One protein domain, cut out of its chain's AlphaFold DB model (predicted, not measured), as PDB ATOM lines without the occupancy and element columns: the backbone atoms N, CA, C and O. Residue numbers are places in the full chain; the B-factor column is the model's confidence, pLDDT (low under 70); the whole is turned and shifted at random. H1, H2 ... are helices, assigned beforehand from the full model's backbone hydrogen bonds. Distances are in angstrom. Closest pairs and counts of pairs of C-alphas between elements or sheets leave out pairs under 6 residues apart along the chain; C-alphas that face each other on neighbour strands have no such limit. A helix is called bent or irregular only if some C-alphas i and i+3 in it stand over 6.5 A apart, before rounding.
ATOM      1  N   MET A 139      19.876 -31.576  16.333       94.25
ATOM      2  CA  MET A 139      19.010 -30.512  15.808       94.25
ATOM      3  C   MET A 139      17.810 -31.119  15.060       94.25
ATOM      4  O   MET A 139      17.640 -32.338  15.002       94.25
ATOM      5  N   GLY A 140      16.959 -30.267  14.488       95.94
ATOM      6  CA  GLY A 140      15.862 -30.705  13.634       95.94
ATOM      7  C   GLY A 140      14.638 -31.164  14.393       95.94
ATOM      8  O   GLY A 140      14.638 -31.235  15.619       95.94
ATOM      9  N   ALA A 141      13.597 -31.547  13.651       97.50
ATOM     10  CA  ALA A 141      12.390 -32.102  14.258       97.50
ATOM     11  C   ALA A 141      12.704 -33.313  15.150       97.50
ATOM     12  O   ALA A 141      12.031 -33.508  16.151       97.50
ATOM     13  N   TYR A 142      13.742 -34.093  14.831       97.31
ATOM     14  CA  TYR A 142      14.187 -35.219  15.650       97.31
ATOM     15  C   TYR A 142      14.601 -34.805  17.074       97.31
ATOM     16  O   TYR A 142      14.174 -35.446  18.038       97.31
ATOM     17  N   LEU A 143      15.348 -33.704  17.234       96.38
ATOM     18  CA  LEU A 143      15.681 -33.180  18.561       96.38
ATOM     19  C   LEU A 143      14.423 -32.833  19.367       96.38
ATOM     20  O   LEU A 143      14.403 -33.059  20.574       96.38
ATOM     21  N   ASP A 144      13.360 -32.353  18.721       97.62
ATOM     22  CA  ASP A 144      12.103 -32.038  19.409       97.62
ATOM     23  C   ASP A 144      11.441 -33.291  20.017       97.62
ATOM     24  O   ASP A 144      10.671 -33.161  20.967       97.62
ATOM     25  N   PHE A 145      11.792 -34.498  19.546       98.25
ATOM     26  CA  PHE A 145      11.423 -35.761  20.194       98.25
ATOM     27  C   PHE A 145      12.445 -36.231  21.237       98.25
ATOM     28  O   PHE A 145      12.072 -36.753  22.285       98.25
ATOM     29  N   ARG A 146      13.741 -36.059  20.953       97.31
ATOM     30  CA  ARG A 146      14.844 -36.515  21.817       97.31
ATOM     31  C   ARG A 146      14.966 -35.697  23.102       97.31
ATOM     32  O   ARG A 146      15.201 -36.263  24.165       97.31
ATOM     33  N   ALA A 147      14.819 -34.375  23.013       96.38
ATOM     34  CA  ALA A 147      15.028 -33.461  24.132       96.38
ATOM     35  C   ALA A 147      14.069 -33.723  25.307       96.38
ATOM     36  O   ALA A 147      14.571 -33.863  26.422       96.38
ATOM     37  N   PRO A 148      12.742 -33.873  25.106       98.25
ATOM     38  CA  PRO A 148      11.843 -34.197  26.210       98.25
ATOM     39  C   PRO A 148      12.177 -35.532  26.885       98.25
ATOM     40  O   PRO A 148      12.263 -35.579  28.109       98.25
ATOM     41  N   VAL A 149      12.452 -36.589  26.107       97.88
ATOM     42  CA  VAL A 149      12.845 -37.905  26.649       97.88
ATOM     43  C   VAL A 149      14.111 -37.777  27.494       97.88
ATOM     44  O   VAL A 149      14.126 -38.222  28.637       97.88
ATOM     45  N   TRP A 150      15.138 -37.091  26.986       95.75
ATOM     46  CA  TRP A 150      16.376 -36.848  27.728       95.75
ATOM     47  C   TRP A 150      16.137 -36.106  29.048       95.75
ATOM     48  O   TRP A 150      16.660 -36.497  30.089       95.75
ATOM     49  N   THR A 151      15.321 -35.049  29.033       96.75
ATOM     50  CA  THR A 151      14.987 -34.323  30.267       96.75
ATOM     51  C   THR A 151      14.181 -35.161  31.255       96.75
ATOM     52  O   THR A 151      14.368 -35.016  32.458       96.75
ATOM     53  N   GLY A 152      13.332 -36.062  30.755       97.50
ATOM     54  CA  GLY A 152      12.600 -37.024  31.568       97.50
ATOM     55  C   GLY A 152      13.519 -38.050  32.218       97.50
ATOM     56  O   GLY A 152      13.384 -38.319  33.405       97.50
ATOM     57  N   GLU A 153      14.500 -38.581  31.482       95.25
ATOM     58  CA  GLU A 153      15.514 -39.475  32.055       95.25
ATOM     59  C   GLU A 153      16.277 -38.804  33.201       95.25
ATOM     60  O   GLU A 153      16.557 -39.440  34.215       95.25
ATOM     61  N   LEU A 154      16.579 -37.514  33.059       93.44
ATOM     62  CA  LEU A 154      17.321 -36.712  34.030       93.44
ATOM     63  C   LEU A 154      16.429 -36.000  35.067       93.44
ATOM     64  O   LEU A 154      16.901 -35.136  35.811       93.44
ATOM     65  N   SER A 155      15.146 -36.367  35.170       94.62
ATOM     66  CA  SER A 155      14.196 -35.741  36.104       94.62
ATOM     67  C   SER A 155      14.522 -35.971  37.583       94.62
ATOM     68  O   SER A 155      13.933 -35.342  38.458       94.62
ATOM     69  N   HIS A 156      15.434 -36.894  37.882       90.06
ATOM     70  CA  HIS A 156      15.891 -37.224  39.232       90.06
ATOM     71  C   HIS A 156      17.288 -36.658  39.542       90.06
ATOM     72  O   HIS A 156      17.808 -36.895  40.631       90.06
ATOM     73  N   THR A 157      17.888 -35.929  38.595       89.56
ATOM     74  CA  THR A 157      19.212 -35.306  38.712       89.56
ATOM     75  C   THR A 157      19.160 -33.851  38.230       89.56
ATOM     76  O   THR A 157      18.728 -32.975  38.976       89.56
ATOM     77  N   ASP A 158      19.543 -33.582  36.981       87.88
ATOM     78  CA  ASP A 158      19.767 -32.238  36.432       87.88
ATOM     79  C   ASP A 158      18.484 -31.404  36.307       87.88
ATOM     80  O   ASP A 158      18.546 -30.173  36.277       87.88
ATOM     81  N   PHE A 159      17.321 -32.061  36.232       93.75
ATOM     82  CA  PHE A 159      16.006 -31.417  36.129       93.75
ATOM     83  C   PHE A 159      15.093 -31.747  37.317       93.75
ATOM     84  O   PHE A 159      13.868 -31.718  37.190       93.75
ATOM     85  N   GLN A 160      15.674 -32.084  38.472       95.31
ATOM     86  CA  GLN A 160      14.903 -32.415  39.666       95.31
ATOM     87  C   GLN A 160      13.988 -31.260  40.098       95.31
ATOM     88  O   GLN A 160      14.434 -30.134  40.304       95.31
ATOM     89  N   GLY A 161      12.702 -31.574  40.283       96.00
ATOM     90  CA  GLY A 161      11.690 -30.637  40.782       96.00
ATOM     91  C   GLY A 161      11.092 -29.697  39.733       96.00
ATOM     92  O   GLY A 161      10.275 -28.859  40.101       96.00
ATOM     93  N   LEU A 162      11.475 -29.829  38.460       97.75
ATOM     94  CA  LEU A 162      10.876 -29.079  37.356       97.75
ATOM     95  C   LEU A 162       9.706 -29.847  36.747       97.75
ATOM     96  O   LEU A 162       9.796 -31.063  36.545       97.75
ATOM     97  N   GLU A 163       8.651 -29.127  36.374       98.12
ATOM     98  CA  GLU A 163       7.564 -29.705  35.585       98.12
ATOM     99  C   GLU A 163       8.052 -30.068  34.168       98.12
ATOM    100  O   GLU A 163       9.009 -29.462  33.669       98.12
ATOM    101  N   PRO A 164       7.409 -31.026  33.465       98.25
ATOM    102  CA  PRO A 164       7.889 -31.527  32.174       98.25
ATOM    103  C   PRO A 164       8.232 -30.423  31.164       98.25
ATOM    104  O   PRO A 164       9.321 -30.402  30.590       98.25
ATOM    105  N   VAL A 165       7.323 -29.462  30.980       98.50
ATOM    106  CA  VAL A 165       7.503 -28.342  30.044       98.50
ATOM    107  C   VAL A 165       8.663 -27.435  30.466       98.50
ATOM    108  O   VAL A 165       9.451 -27.009  29.618       98.50
ATOM    109  N   GLU A 166       8.803 -27.164  31.763       98.25
ATOM    110  CA  GLU A 166       9.878 -26.330  32.310       98.25
ATOM    111  C   GLU A 166      11.243 -26.986  32.097       98.25
ATOM    112  O   GLU A 166      12.171 -26.327  31.623       98.25
ATOM    113  N   ALA A 167      11.345 -28.295  32.350       98.12
ATOM    114  CA  ALA A 167      12.556 -29.074  32.123       98.12
ATOM    115  C   ALA A 167      12.988 -29.032  30.648       98.12
ATOM    116  O   ALA A 167      14.146 -28.720  30.348       98.12
ATOM    117  N   VAL A 168      12.056 -29.256  29.712       97.88
ATOM    118  CA  VAL A 168      12.341 -29.190  28.265       97.88
ATOM    119  C   VAL A 168      12.803 -27.787  27.856       97.88
ATOM    120  O   VAL A 168      13.782 -27.639  27.119       97.88
ATOM    121  N   ILE A 169      12.136 -26.735  28.339       97.25
ATOM    122  CA  ILE A 169      12.525 -25.349  28.047       97.25
ATOM    123  C   ILE A 169      13.914 -25.039  28.622       97.25
ATOM    124  O   ILE A 169      14.735 -24.429  27.931       97.25
ATOM    125  N   GLN A 170      14.202 -25.469  29.854       95.75
ATOM    126  CA  GLN A 170      15.508 -25.295  30.488       95.75
ATOM    127  C   GLN A 170      16.609 -26.013  29.706       95.75
ATOM    128  O   GLN A 170      17.661 -25.420  29.455       95.75
ATOM    129  N   TYR A 171      16.355 -27.238  29.240       94.81
ATOM    130  CA  TYR A 171      17.273 -27.940  28.349       94.81
ATOM    131  C   TYR A 171      17.579 -27.114  27.103       94.81
ATOM    132  O   TYR A 171      18.749 -26.867  26.820       94.81
ATOM    133  N   TYR A 172      16.554 -26.623  26.398       93.62
ATOM    134  CA  TYR A 172      16.752 -25.793  25.210       93.62
ATOM    135  C   TYR A 172      17.551 -24.526  25.499       93.62
ATOM    136  O   TYR A 172      18.413 -24.161  24.702       93.62
ATOM    137  N   ASN A 173      17.315 -23.868  26.633       90.56
ATOM    138  CA  ASN A 173      18.100 -22.701  27.023       90.56
ATOM    139  C   ASN A 173      19.582 -23.082  27.222       90.56
ATOM    140  O   ASN A 173      20.455 -22.391  26.697       90.56
ATOM    141  N   ASN A 174      19.864 -24.222  27.861       87.56
ATOM    142  CA  ASN A 174      21.227 -24.721  28.079       87.56
ATOM    143  C   ASN A 174      21.925 -25.135  26.773       87.56
ATOM    144  O   ASN A 174      23.101 -24.830  26.570       87.56
ATOM    145  N   VAL A 175      21.220 -25.822  25.866       81.81
ATOM    146  CA  VAL A 175      21.804 -26.301  24.601       81.81
ATOM    147  C   VAL A 175      21.788 -25.261  23.486       81.81
ATOM    148  O   VAL A 175      22.562 -25.394  22.549       81.81
ATOM    149  N   SER A 176      20.998 -24.187  23.587       68.94
ATOM    150  CA  SER A 176      20.966 -23.112  22.580       68.94
ATOM    151  C   SER A 176      22.332 -22.459  22.345       68.94
ATOM    152  O   SER A 176      22.630 -22.050  21.225       68.94
ATOM    153  N   GLN A 177      23.202 -22.460  23.361       64.69
ATOM    154  CA  GLN A 177      24.599 -22.024  23.249       64.69
ATOM    155  C   GLN A 177      25.449 -22.944  22.353       64.69
ATOM    156  O   GLN A 177      26.451 -22.511  21.794       64.69
ATOM    157  N   LYS A 178      25.045 -24.210  22.186       63.28
ATOM    158  CA  LYS A 178      25.694 -25.204  21.314       63.28
ATOM    159  C   LYS A 178      25.222 -25.110  19.855       63.28
ATOM    160  O   LYS A 178      25.860 -25.684  18.981       63.28
ATOM    161  N   PHE A 179      24.140 -24.377  19.573       64.69
ATOM    162  CA  PHE A 179      23.550 -24.225  18.231       64.69
ATOM    163  C   PHE A 179      23.935 -22.911  17.539       64.69
ATOM    164  O   PHE A 179      23.212 -22.409  16.675       64.69
ATOM    165  N   LEU A 180      25.066 -22.319  17.928       64.94
ATOM    166  CA  LEU A 180      25.566 -21.095  17.315       64.94
ATOM    167  C   LEU A 180      26.019 -21.394  15.880       64.94
ATOM    168  O   LEU A 180      27.080 -21.968  15.662       64.94
ATOM    169  N   ILE A 181      25.206 -20.973  14.905       64.81
ATOM    170  CA  ILE A 181      25.403 -21.182  13.456       64.81
ATOM    171  C   ILE A 181      26.837 -20.836  13.009       64.81
ATOM    172  O   ILE A 181      27.403 -21.533  12.175       64.81
ATOM    173  N   GLY A 182      27.458 -19.818  13.616       70.81
ATOM    174  CA  GLY A 182      28.826 -19.387  13.301       70.81
ATOM    175  C   GLY A 182      29.950 -20.347  13.718       70.81
ATOM    176  O   GLY A 182      31.106 -20.061  13.429       70.81
ATOM    177  N   GLN A 183      29.643 -21.452  14.402       82.38
ATOM    178  CA  GLN A 183      30.625 -22.472  14.788       82.38
ATOM    179  C   GLN A 183      30.792 -23.579  13.741       82.38
ATOM    180  O   GLN A 183      31.769 -24.326  13.796       82.38
ATOM    181  N   PHE A 184      29.861 -23.688  12.792       88.94
ATOM    182  CA  PHE A 184      29.893 -24.722  11.765       88.94
ATOM    183  C   PHE A 184      30.583 -24.231  10.485       88.94
ATOM    184  O   PHE A 184      30.550 -23.036  10.176       88.94
ATOM    185  N   PRO A 185      31.183 -25.140   9.694       90.00
ATOM    186  CA  PRO A 185      31.700 -24.795   8.378       90.00
ATOM    187  C   PRO A 185      30.628 -24.161   7.482       90.00
ATOM    188  O   PRO A 185      29.478 -24.593   7.459       90.00
ATOM    189  N   LYS A 186      31.019 -23.181   6.662       92.00
ATOM    190  CA  LYS A 186      30.079 -22.445   5.797       92.00
ATOM    191  C   LYS A 186      29.284 -23.343   4.838       92.00
ATOM    192  O   LYS A 186      28.159 -23.006   4.482       92.00
ATOM    193  N   PHE A 187      29.841 -24.482   4.428       93.75
ATOM    194  CA  PHE A 187      29.171 -25.384   3.491       93.75
ATOM    195  C   PHE A 187      27.944 -26.095   4.089       93.75
ATOM    196  O   PHE A 187      27.100 -26.542   3.322       93.75
ATOM    197  N   VAL A 188      27.809 -26.175   5.423       94.62
ATOM    198  CA  VAL A 188      26.615 -26.735   6.092       94.62
ATOM    199  C   VAL A 188      25.633 -25.663   6.571       94.62
ATOM    200  O   VAL A 188      24.660 -25.995   7.241       94.62
ATOM    201  N   GLU A 189      25.871 -24.382   6.276       94.44
ATOM    202  CA  GLU A 189      25.089 -23.272   6.838       94.44
ATOM    203  C   GLU A 189      23.581 -23.422   6.575       94.44
ATOM    204  O   GLU A 189      22.788 -23.310   7.510       94.44
ATOM    205  N   ASP A 190      23.179 -23.751   5.343       96.69
ATOM    206  CA  ASP A 190      21.761 -23.913   4.993       96.69
ATOM    207  C   ASP A 190      21.135 -25.140   5.665       96.69
ATOM    208  O   ASP A 190      19.991 -25.078   6.122       96.69
ATOM    209  N   LEU A 191      21.892 -26.233   5.810       96.94
ATOM    210  CA  LEU A 191      21.452 -27.408   6.559       96.94
ATOM    211  C   LEU A 191      21.247 -27.079   8.046       96.94
ATOM    212  O   LEU A 191      20.224 -27.441   8.623       96.94
ATOM    213  N   VAL A 192      22.175 -26.348   8.667       95.00
ATOM    214  CA  VAL A 192      22.049 -25.912  10.067       95.00
ATOM    215  C   VAL A 192      20.863 -24.956  10.230       95.00
ATOM    216  O   VAL A 192      20.088 -25.082  11.180       95.00
ATOM    217  N   LEU A 193      20.663 -24.016   9.300       94.81
ATOM    218  CA  LEU A 193      19.501 -23.122   9.304       94.81
ATOM    219  C   LEU A 193      18.189 -23.902   9.192       94.81
ATOM    220  O   LEU A 193      17.255 -23.640   9.953       94.81
ATOM    221  N   TYR A 194      18.137 -24.887   8.296       97.19
ATOM    222  CA  TYR A 194      16.993 -25.778   8.147       97.19
ATOM    223  C   TYR A 194      16.686 -26.515   9.453       97.19
ATOM    224  O   TYR A 194      15.577 -26.394   9.981       97.19
ATOM    225  N   GLN A 195      17.672 -27.218  10.014       95.94
ATOM    226  CA  GLN A 195      17.496 -28.021  11.221       95.94
ATOM    227  C   GLN A 195      17.102 -27.157  12.428       95.94
ATOM    228  O   GLN A 195      16.117 -27.437  13.110       95.94
ATOM    229  N   THR A 196      17.798 -26.039  12.652       93.62
ATOM    230  CA  THR A 196      17.499 -25.139  13.780       93.62
ATOM    231  C   THR A 196      16.153 -24.423  13.643       93.62
ATOM    232  O   THR A 196      15.583 -24.004  14.654       93.62
ATOM    233  N   SER A 197      15.605 -24.279  12.429       95.44
ATOM    234  CA  SER A 197      14.280 -23.677  12.229       95.44
ATOM    235  C   SER A 197      13.157 -24.503  12.868       95.44
ATOM    236  O   SER A 197      12.236 -23.920  13.449       95.44
ATOM    237  N   TRP A 198      13.267 -25.838  12.840       97.06
ATOM    238  CA  TRP A 198      12.335 -26.748  13.508       97.06
ATOM    239  C   TRP A 198      12.339 -26.514  15.016       97.06
ATOM    240  O   TRP A 198      11.300 -26.174  15.582       97.06
ATOM    241  N   ASN A 199      13.526 -26.548  15.625       95.19
ATOM    242  CA  ASN A 199      13.676 -26.390  17.072       95.19
ATOM    243  C   ASN A 199      13.221 -25.013  17.551       95.19
ATOM    244  O   ASN A 199      12.517 -24.902  18.550       95.19
ATOM    245  N   LYS A 200      13.563 -23.940  16.820       94.69
ATOM    246  CA  LYS A 200      13.098 -22.580  17.141       94.69
ATOM    247  C   LYS A 200      11.577 -22.491  17.104       94.69
ATOM    248  O   LYS A 200      10.980 -21.859  17.977       94.69
ATOM    249  N   LYS A 201      10.944 -23.112  16.105       97.12
ATOM    250  CA  LYS A 201       9.486 -23.121  15.979       97.12
ATOM    251  C   LYS A 201       8.837 -23.935  17.097       97.12
ATOM    252  O   LYS A 201       7.885 -23.439  17.698       97.12
ATOM    253  N   TYR A 202       9.359 -25.120  17.403       97.50
ATOM    254  CA  TYR A 202       8.863 -25.960  18.491       97.50
ATOM    255  C   TYR A 202       9.016 -25.265  19.846       97.50
ATOM    256  O   TYR A 202       8.026 -25.073  20.541       97.50
ATOM    257  N   LEU A 203      10.209 -24.759  20.173       96.56
ATOM    258  CA  LEU A 203      10.467 -24.055  21.431       96.56
ATOM    259  C   LEU A 203       9.588 -22.812  21.603       96.56
ATOM    260  O   LEU A 203       9.081 -22.571  22.694       96.56
ATOM    261  N   LYS A 204       9.400 -22.014  20.542       97.25
ATOM    262  CA  LYS A 204       8.501 -20.851  20.587       97.25
ATOM    263  C   LYS A 204       7.069 -21.280  20.901       97.25
ATOM    264  O   LYS A 204       6.426 -20.674  21.746       97.25
ATOM    265  N   THR A 205       6.600 -22.321  20.226       98.12
ATOM    266  CA  THR A 205       5.267 -22.891  20.439       98.12
ATOM    267  C   THR A 205       5.106 -23.403  21.873       98.12
ATOM    268  O   THR A 205       4.133 -23.076  22.542       98.12
ATOM    269  N   LEU A 206       6.087 -24.159  22.366       98.06
ATOM    270  CA  LEU A 206       6.077 -24.716  23.713       98.06
ATOM    271  C   LEU A 206       6.049 -23.609  24.779       98.06
ATOM    272  O   LEU A 206       5.260 -23.678  25.712       98.06
ATOM    273  N   LYS A 207       6.842 -22.542  24.598       97.69
ATOM    274  CA  LYS A 207       6.845 -21.354  25.475       97.69
ATOM    275  C   LYS A 207       5.518 -20.591  25.474       97.69
ATOM    276  O   LYS A 207       5.199 -19.947  26.466       97.69
ATOM    277  N   ASN A 208       4.766 -20.649  24.377       98.25
ATOM    278  CA  ASN A 208       3.439 -20.043  24.284       98.25
ATOM    279  C   ASN A 208       2.341 -20.902  24.934       98.25
ATOM    280  O   ASN A 208       1.221 -20.422  25.092       98.25
ATOM    281  N   GLY A 209       2.650 -22.146  25.312       98.06
ATOM    282  CA  GLY A 209       1.685 -23.065  25.907       98.06
ATOM    283  C   GLY A 209       0.699 -23.666  24.907       98.06
ATOM    284  O   GLY A 209      -0.376 -24.101  25.319       98.06
ATOM    285  N   ASP A 210       1.014 -23.699  23.603       98.31
ATOM    286  CA  ASP A 210       0.104 -24.323  22.639       98.31
ATOM    287  C   ASP A 210      -0.037 -25.819  22.964       98.31
ATOM    288  O   ASP A 210       0.951 -26.558  23.070       98.31
ATOM    289  N   SER A 211      -1.287 -26.273  23.065       98.06
ATOM    290  CA  SER A 211      -1.639 -27.598  23.587       98.06
ATOM    291  C   SER A 211      -0.928 -28.750  22.879       98.06
ATOM    292  O   SER A 211      -0.490 -29.691  23.534       98.06
ATOM    293  N   TRP A 212      -0.755 -28.673  21.557       97.88
ATOM    294  CA  TRP A 212      -0.105 -29.736  20.789       97.88
ATOM    295  C   TRP A 212       1.382 -29.897  21.144       97.88
ATOM    296  O   TRP A 212       1.882 -31.020  21.153       97.88
ATOM    297  N   ALA A 213       2.098 -28.804  21.431       98.38
ATOM    298  CA  ALA A 213       3.515 -28.864  21.784       98.38
ATOM    299  C   ALA A 213       3.698 -29.288  23.242       98.38
ATOM    300  O   ALA A 213       4.567 -30.108  23.523       98.38
ATOM    301  N   VAL A 214       2.844 -28.786  24.141       98.62
ATOM    302  CA  VAL A 214       2.803 -29.207  25.552       98.62
ATOM    303  C   VAL A 214       2.547 -30.711  25.654       98.62
ATOM    304  O   VAL A 214       3.352 -31.427  26.242       98.62
ATOM    305  N   ASN A 215       1.505 -31.213  24.985       98.44
ATOM    306  CA  ASN A 215       1.164 -32.635  24.979       98.44
ATOM    307  C   ASN A 215       2.299 -33.515  24.424       98.44
ATOM    308  O   ASN A 215       2.595 -34.571  24.987       98.44
ATOM    309  N   MET A 216       2.959 -33.078  23.345       98.44
ATOM    310  CA  MET A 216       4.112 -33.788  22.784       98.44
ATOM    311  C   MET A 216       5.279 -33.823  23.784       98.44
ATOM    312  O   MET A 216       5.841 -34.895  24.016       98.44
ATOM    313  N   ALA A 217       5.614 -32.686  24.404       98.62
ATOM    314  CA  ALA A 217       6.680 -32.586  25.398       98.62
ATOM    315  C   ALA A 217       6.417 -33.485  26.613       98.62
ATOM    316  O   ALA A 217       7.286 -34.265  26.983       98.62
ATOM    317  N   GLU A 218       5.222 -33.419  27.201       98.62
ATOM    318  CA  GLU A 218       4.839 -34.212  28.375       98.62
ATOM    319  C   GLU A 218       4.855 -35.711  28.085       98.62
ATOM    320  O   GLU A 218       5.461 -36.484  28.826       98.62
ATOM    321  N   THR A 219       4.236 -36.129  26.975       98.44
ATOM    322  CA  THR A 219       4.170 -37.542  26.579       98.44
ATOM    323  C   THR A 219       5.568 -38.151  26.487       98.44
ATOM    324  O   THR A 219       5.838 -39.215  27.048       98.44
ATOM    325  N   LEU A 220       6.476 -37.450  25.808       98.56
ATOM    326  CA  LEU A 220       7.850 -37.892  25.608       98.56
ATOM    327  C   LEU A 220       8.697 -37.770  26.882       98.56
ATOM    328  O   LEU A 220       9.492 -38.661  27.173       98.56
ATOM    329  N   TYR A 221       8.500 -36.719  27.679       98.56
ATOM    330  CA  TYR A 221       9.142 -36.578  28.985       98.56
ATOM    331  C   TYR A 221       8.832 -37.774  29.882       98.56
ATOM    332  O   TYR A 221       9.739 -38.395  30.435       98.56
ATOM    333  N   TYR A 222       7.561 -38.163  29.980       98.38
ATOM    334  CA  TYR A 222       7.179 -39.293  30.815       98.38
ATOM    335  C   TYR A 222       7.652 -40.646  30.264       98.38
ATOM    336  O   TYR A 222       7.890 -41.564  31.046       98.38
ATOM    337  N   ALA A 223       7.828 -40.785  28.947       98.00
ATOM    338  CA  ALA A 223       8.500 -41.956  28.380       98.00
ATOM    339  C   ALA A 223       9.966 -42.036  28.849       98.00
ATOM    340  O   ALA A 223      10.430 -43.095  29.275       98.00
ATOM    341  N   GLY A 224      10.669 -40.898  28.858       96.94
ATOM    342  CA  GLY A 224      12.031 -40.785  29.380       96.94
ATOM    343  C   GLY A 224      12.139 -41.075  30.876       96.94
ATOM    344  O   GLY A 224      12.988 -41.864  31.285       96.94
ATOM    345  N   SER A 225      11.244 -40.524  31.699       96.75
ATOM    346  CA  SER A 225      11.276 -40.753  33.153       96.75
ATOM    347  C   SER A 225      11.002 -42.208  33.538       96.75
ATOM    348  O   SER A 225      11.533 -42.703  34.533       96.75
ATOM    349  N   ARG A 226      10.237 -42.932  32.711       96.75
ATOM    350  CA  ARG A 226      10.032 -44.384  32.825       96.75
ATOM    351  C   ARG A 226      11.134 -45.224  32.173       96.75
ATOM    352  O   ARG A 226      11.062 -46.449  32.242       96.75
ATOM    353  N   LYS A 227      12.143 -44.592  31.560       94.25
ATOM    354  CA  LYS A 227      13.217 -45.246  30.795       94.25
ATOM    355  C   LYS A 227      12.675 -46.211  29.731       94.25
ATOM    356  O   LYS A 227      13.183 -47.323  29.562       94.25
ATOM    357  N   GLU A 228      11.620 -45.796  29.030       95.81
ATOM    358  CA  GLU A 228      11.092 -46.546  27.890       95.81
ATOM    359  C   GLU A 228      12.123 -46.625  26.760       95.81
ATOM    360  O   GLU A 228      12.990 -45.764  26.618       95.81
ATOM    361  N   ASP A 229      12.046 -47.673  25.941       93.81
ATOM    362  CA  ASP A 229      12.918 -47.774  24.776       93.81
ATOM    363  C   ASP A 229      12.612 -46.651  23.775       93.81
ATOM    364  O   ASP A 229      11.516 -46.587  23.220       93.81
ATOM    365  N   PHE A 230      13.586 -45.769  23.540       95.25
ATOM    366  CA  PHE A 230      13.348 -44.549  22.777       95.25
ATOM    367  C   PHE A 230      12.955 -44.820  21.322       95.25
ATOM    368  O   PHE A 230      12.032 -44.188  20.810       95.25
ATOM    369  N   ASP A 231      13.597 -45.784  20.656       93.56
ATOM    370  CA  ASP A 231      13.245 -46.126  19.275       93.56
ATOM    371  C   ASP A 231      11.801 -46.657  19.205       93.56
ATOM    372  O   ASP A 231      11.039 -46.277  18.309       93.56
ATOM    373  N   GLN A 232      11.376 -47.464  20.184       94.94
ATOM    374  CA  GLN A 232       9.988 -47.906  20.288       94.94
ATOM    375  C   GLN A 232       9.019 -46.753  20.589       94.94
ATOM    376  O   GLN A 232       7.942 -46.718  19.989       94.94
ATOM    377  N   THR A 233       9.385 -45.799  21.451       96.62
ATOM    378  CA  THR A 233       8.598 -44.583  21.722       96.62
ATOM    379  C   THR A 233       8.378 -43.767  20.443       96.62
ATOM    380  O   THR A 233       7.259 -43.344  20.160       96.62
ATOM    381  N   LEU A 234       9.411 -43.589  19.610       95.75
ATOM    382  CA  LEU A 234       9.296 -42.865  18.335       95.75
ATOM    383  C   LEU A 234       8.380 -43.583  17.330       95.75
ATOM    384  O   LEU A 234       7.613 -42.945  16.599       95.75
ATOM    385  N   LEU A 235       8.452 -44.916  17.282       93.81
ATOM    386  CA  LEU A 235       7.609 -45.734  16.409       93.81
ATOM    387  C   LEU A 235       6.142 -45.724  16.851       93.81
ATOM    388  O   LEU A 235       5.253 -45.652  15.999       93.81
ATOM    389  N   SER A 236       5.889 -45.785  18.159       95.69
ATOM    390  CA  SER A 236       4.541 -45.862  18.722       95.69
ATOM    391  C   SER A 236       3.842 -44.507  18.833       95.69
ATOM    392  O   SER A 236       2.612 -44.492  18.892       95.69
ATOM    393  N   PHE A 237       4.582 -43.389  18.799       97.44
ATOM    394  CA  PHE A 237       4.025 -42.040  18.913       97.44
ATOM    395  C   PHE A 237       2.895 -41.793  17.897       97.44
ATOM    396  O   PHE A 237       3.093 -41.875  16.676       97.44
ATOM    397  N   GLN A 238       1.699 -41.488  18.408       96.81
ATOM    398  CA  GLN A 238       0.512 -41.184  17.612       96.81
ATOM    399  C   GLN A 238       0.277 -39.672  17.609       96.81
ATOM    400  O   GLN A 238      -0.127 -39.131  18.634       96.81
ATOM    401  N   PRO A 239       0.539 -38.970  16.493       97.00
ATOM    402  CA  PRO A 239       0.376 -37.526  16.454       97.00
ATOM    403  C   PRO A 239      -1.097 -37.101  16.449       97.00
ATOM    404  O   PRO A 239      -1.887 -37.552  15.615       97.00
ATOM    405  N   GLU A 240      -1.426 -36.136  17.298       95.56
ATOM    406  CA  GLU A 240      -2.714 -35.458  17.378       95.56
ATOM    407  C   GLU A 240      -2.690 -34.135  16.597       95.56
ATOM    408  O   GLU A 240      -1.871 -33.240  16.824       95.56
ATOM    409  N   GLY A 241      -3.609 -34.001  15.638       96.50
ATOM    410  CA  GLY A 241      -3.713 -32.813  14.790       96.50
ATOM    411  C   GLY A 241      -2.588 -32.662  13.758       96.50
ATOM    412  O   GLY A 241      -1.671 -33.476  13.638       96.50
ATOM    413  N   ASP A 242      -2.681 -31.608  12.949       97.88
ATOM    414  CA  ASP A 242      -1.826 -31.451  11.766       97.88
ATOM    415  C   ASP A 242      -0.392 -31.030  12.108       97.88
ATOM    416  O   ASP A 242       0.555 -31.401  11.408       97.88
ATOM    417  N   PHE A 243      -0.201 -30.311  13.217       97.19
ATOM    418  CA  PHE A 243       1.127 -29.889  13.659       97.19
ATOM    419  C   PHE A 243       1.978 -31.073  14.126       97.19
ATOM    420  O   PHE A 243       3.066 -31.267  13.585       97.19
ATOM    421  N   GLN A 244       1.484 -31.922  15.035       98.00
ATOM    422  CA  GLN A 244       2.243 -33.108  15.448       98.00
ATOM    423  C   GLN A 244       2.462 -34.071  14.273       98.00
ATOM    424  O   GLN A 244       3.546 -34.634  14.143       98.00
ATOM    425  N   LYS A 245       1.488 -34.222  13.358       98.50
ATOM    426  CA  LYS A 245       1.666 -35.044  12.145       98.50
ATOM    427  C   LYS A 245       2.844 -34.559  11.306       98.50
ATOM    428  O   LYS A 245       3.628 -35.383  10.839       98.50
ATOM    429  N   LYS A 246       2.997 -33.241  11.152       98.38
ATOM    430  CA  LYS A 246       4.119 -32.639  10.425       98.38
ATOM    431  C   LYS A 246       5.469 -32.946  11.085       98.38
ATOM    432  O   LYS A 246       6.392 -33.347  10.382       98.38
ATOM    433  N   TRP A 247       5.585 -32.781  12.404       98.25
ATOM    434  CA  TRP A 247       6.828 -33.079  13.137       98.25
ATOM    435  C   TRP A 247       7.174 -34.565  13.098       98.25
ATOM    436  O   TRP A 247       8.305 -34.934  12.794       98.25
ATOM    437  N   THR A 248       6.182 -35.421  13.341       98.38
ATOM    438  CA  THR A 248       6.339 -36.874  13.286       98.38
ATOM    439  C   THR A 248       6.735 -37.341  11.891       98.38
ATOM    440  O   THR A 248       7.565 -38.237  11.767       98.38
ATOM    441  N   HIS A 249       6.178 -36.744  10.834       98.31
ATOM    442  CA  HIS A 249       6.575 -37.050   9.462       98.31
ATOM    443  C   HIS A 249       8.043 -36.697   9.214       98.31
ATOM    444  O   HIS A 249       8.801 -37.576   8.817       98.31
ATOM    445  N   GLU A 250       8.458 -35.466   9.528       98.31
ATOM    446  CA  GLU A 250       9.847 -35.019   9.364       98.31
ATOM    447  C   GLU A 250      10.835 -35.924  10.121       98.31
ATOM    448  O   GLU A 250      11.810 -36.411   9.548       98.31
ATOM    449  N   MET A 251      10.545 -36.216  11.393       97.56
ATOM    450  CA  MET A 251      11.353 -37.110  12.226       97.56
ATOM    451  C   MET A 251      11.425 -38.532  11.646       97.56
ATOM    452  O   MET A 251      12.509 -39.106  11.549       97.56
ATOM    453  N   ARG A 252      10.297 -39.106  11.208       96.94
ATOM    454  CA  ARG A 252      10.266 -40.463  10.635       96.94
ATOM    455  C   ARG A 252      11.000 -40.539   9.304       96.94
ATOM    456  O   ARG A 252      11.654 -41.544   9.037       96.94
ATOM    457  N   GLU A 253      10.901 -39.512   8.464       97.19
ATOM    458  CA  GLU A 253      11.669 -39.450   7.221       97.19
ATOM    459  C   GLU A 253      13.172 -39.384   7.492       97.19
ATOM    460  O   GLU A 253      13.939 -40.048   6.789       97.19
ATOM    461  N   TYR A 254      13.588 -38.638   8.519       96.75
ATOM    462  CA  TYR A 254      14.983 -38.593   8.948       96.75
ATOM    463  C   TYR A 254      15.468 -39.975   9.409       96.75
ATOM    464  O   TYR A 254      16.430 -40.501   8.847       96.75
ATOM    465  N   ILE A 255      14.745 -40.620  10.331       94.88
ATOM    466  CA  ILE A 255      15.075 -41.963  10.848       94.88
ATOM    467  C   ILE A 255      15.036 -43.039   9.757       94.88
ATOM    468  O   ILE A 255      15.735 -44.043   9.851       94.88
ATOM    469  N   ALA A 256      14.229 -42.856   8.713       93.81
ATOM    470  CA  ALA A 256      14.187 -43.758   7.564       93.81
ATOM    471  C   ALA A 256      15.273 -43.461   6.514       93.81
ATOM    472  O   ALA A 256      15.329 -44.138   5.488       93.81
ATOM    473  N   GLY A 257      16.093 -42.427   6.714       93.50
ATOM    474  CA  GLY A 257      17.128 -41.999   5.777       93.50
ATOM    475  C   GLY A 257      16.637 -41.258   4.538       93.50
ATOM    476  O   GLY A 257      17.429 -40.931   3.658       93.50
ATOM    477  N   LYS A 258      15.343 -40.943   4.465       95.88
ATOM    478  CA  LYS A 258      14.726 -40.290   3.303       95.88
ATOM    479  C   LYS A 258      15.087 -38.813   3.184       95.88
ATOM    480  O   LYS A 258      14.999 -38.258   2.096       95.88
ATOM    481  N   LYS A 259      15.520 -38.184   4.280       96.75
ATOM    482  CA  LYS A 259      15.930 -36.771   4.296       96.75
ATOM    483  C   LYS A 259      17.335 -36.523   3.755       96.75
ATOM    484  O   LYS A 259      17.629 -35.398   3.379       96.75
ATOM    485  N   PHE A 260      18.187 -37.544   3.680       96.00
ATOM    486  CA  PHE A 260      19.593 -37.380   3.299       96.00
ATOM    487  C   PHE A 260      19.814 -36.788   1.893       96.00
ATOM    488  O   PHE A 260      20.687 -35.933   1.774       96.00
ATOM    489  N   PRO A 261      19.035 -37.143   0.847       95.75
ATOM    490  CA  PRO A 261      19.105 -36.449  -0.441       95.75
ATOM    491  C   PRO A 261      18.787 -34.956  -0.320       95.75
ATOM    492  O   PRO A 261      19.555 -34.125  -0.784       95.75
ATOM    493  N   TYR A 262      17.717 -34.606   0.399       97.38
ATOM    494  CA  TYR A 262      17.355 -33.207   0.630       97.38
ATOM    495  C   TYR A 262      18.412 -32.460   1.456       97.38
ATOM    496  O   TYR A 262      18.730 -31.313   1.167       97.38
ATOM    497  N   PHE A 263      18.998 -33.102   2.470       97.88
ATOM    498  CA  PHE A 263      20.100 -32.515   3.234       97.88
ATOM    499  C   PHE A 263      21.332 -32.281   2.370       97.88
ATOM    500  O   PHE A 263      22.024 -31.296   2.593       97.88
ATOM    501  N   GLN A 264      21.588 -33.150   1.392       96.69
ATOM    502  CA  GLN A 264      22.685 -32.983   0.449       96.69
ATOM    503  C   GLN A 264      22.473 -31.757  -0.449       96.69
ATOM    504  O   GLN A 264      23.429 -31.022  -0.669       96.69
ATOM    505  N   ASP A 265      21.236 -31.483  -0.877       97.38
ATOM    506  CA  ASP A 265      20.891 -30.270  -1.642       97.38
ATOM    507  C   ASP A 265      21.089 -28.973  -0.831       97.38
ATOM    508  O   ASP A 265      21.239 -27.893  -1.401       97.38
ATOM    509  N   LEU A 266      21.097 -29.069   0.504       97.62
ATOM    510  CA  LEU A 266      21.383 -27.957   1.416       97.62
ATOM    511  C   LEU A 266      22.883 -27.782   1.708       97.62
ATOM    512  O   LEU A 266      23.256 -26.876   2.455       97.62
ATOM    513  N   LEU A 267      23.753 -28.638   1.168       96.19
ATOM    514  CA  LEU A 267      25.196 -28.467   1.296       96.19
ATOM    515  C   LEU A 267      25.716 -27.589   0.151       96.19
ATOM    516  O   LEU A 267      25.492 -27.874  -1.021       96.19
TER     517      LEU A 267
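This is residues 139 to 267 of the 269 residues of the protein "HD domain-containing protein" of Theionarchaea archaeon DG-70 (UniProt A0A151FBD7). H1 lies near the middle of a compact cluster of crossed helices, with H2, H3, H4 and H6 packed round it. The kinked H3, the longest helix, folds back from H2 as a hairpin; short H5 packs on H4, and short H7 lies at the far end, near H3. The 129 printed residues hold seven named helices, H1 to H7 in order, and no named strand: all helix. The radius of gyration of the C-alphas is 14.6 A, and the spans are 41 by 30 by 27 A.

Find C-alpha 140 at (15.862, -30.705, 13.634); from there H1 runs 20.4 A to residue 153. Next come H2, residues 164 to 176, and H3, residues 186 to 208, 32.5 A long. H3 has a kink of 34 degrees near residue 193 and is irregular: C-alphas 187 and 190 are 7.7 A apart. Then read H4, 211 to 225, 20.8 A; H5, 230 to 236; H6, 241 to 255, 21.3 A; and H7, 260 to 265, ending at C-alpha 265 (20.891, -30.270, -1.642).

Start at the hub, H4, which touches five helices. Its closest C-alphas to H1 are Gly 224 and Val 149, 4.1 A apart, at a steep tilt of 49 degrees. H5 touches H4 at Thr 233 and Ala 223, 7.2 A between C-alphas. H1 touches H3 with residues 140 to 144 alone; the C-alphas of Gly 140 and Gln 195 are closest, 4.0 A. H6 touches H1 about perpendicular, 86 degrees, closest at C-alphas Met 251 and Tyr 142, 4.8 A. H2 and H3 form a helical hairpin, opposite ways at a shallow tilt of 28 degrees, closest at C-alphas Ile 169 and Leu 203, 7.0 A. H7 is close to H3 but not clearly touching. Every O i to N i+4 pair is within hydrogen-bond range in H2, H4, H5, H6 and H7; in H1 6 of 10 are, in H3 15 of 19.

The farthest C-alphas, Gly 161 and Asp 265, are 43.4 A apart. The printed part has no cut, and no link is long. Look for low confidence, pLDDT under 70, at residues 176 to 181.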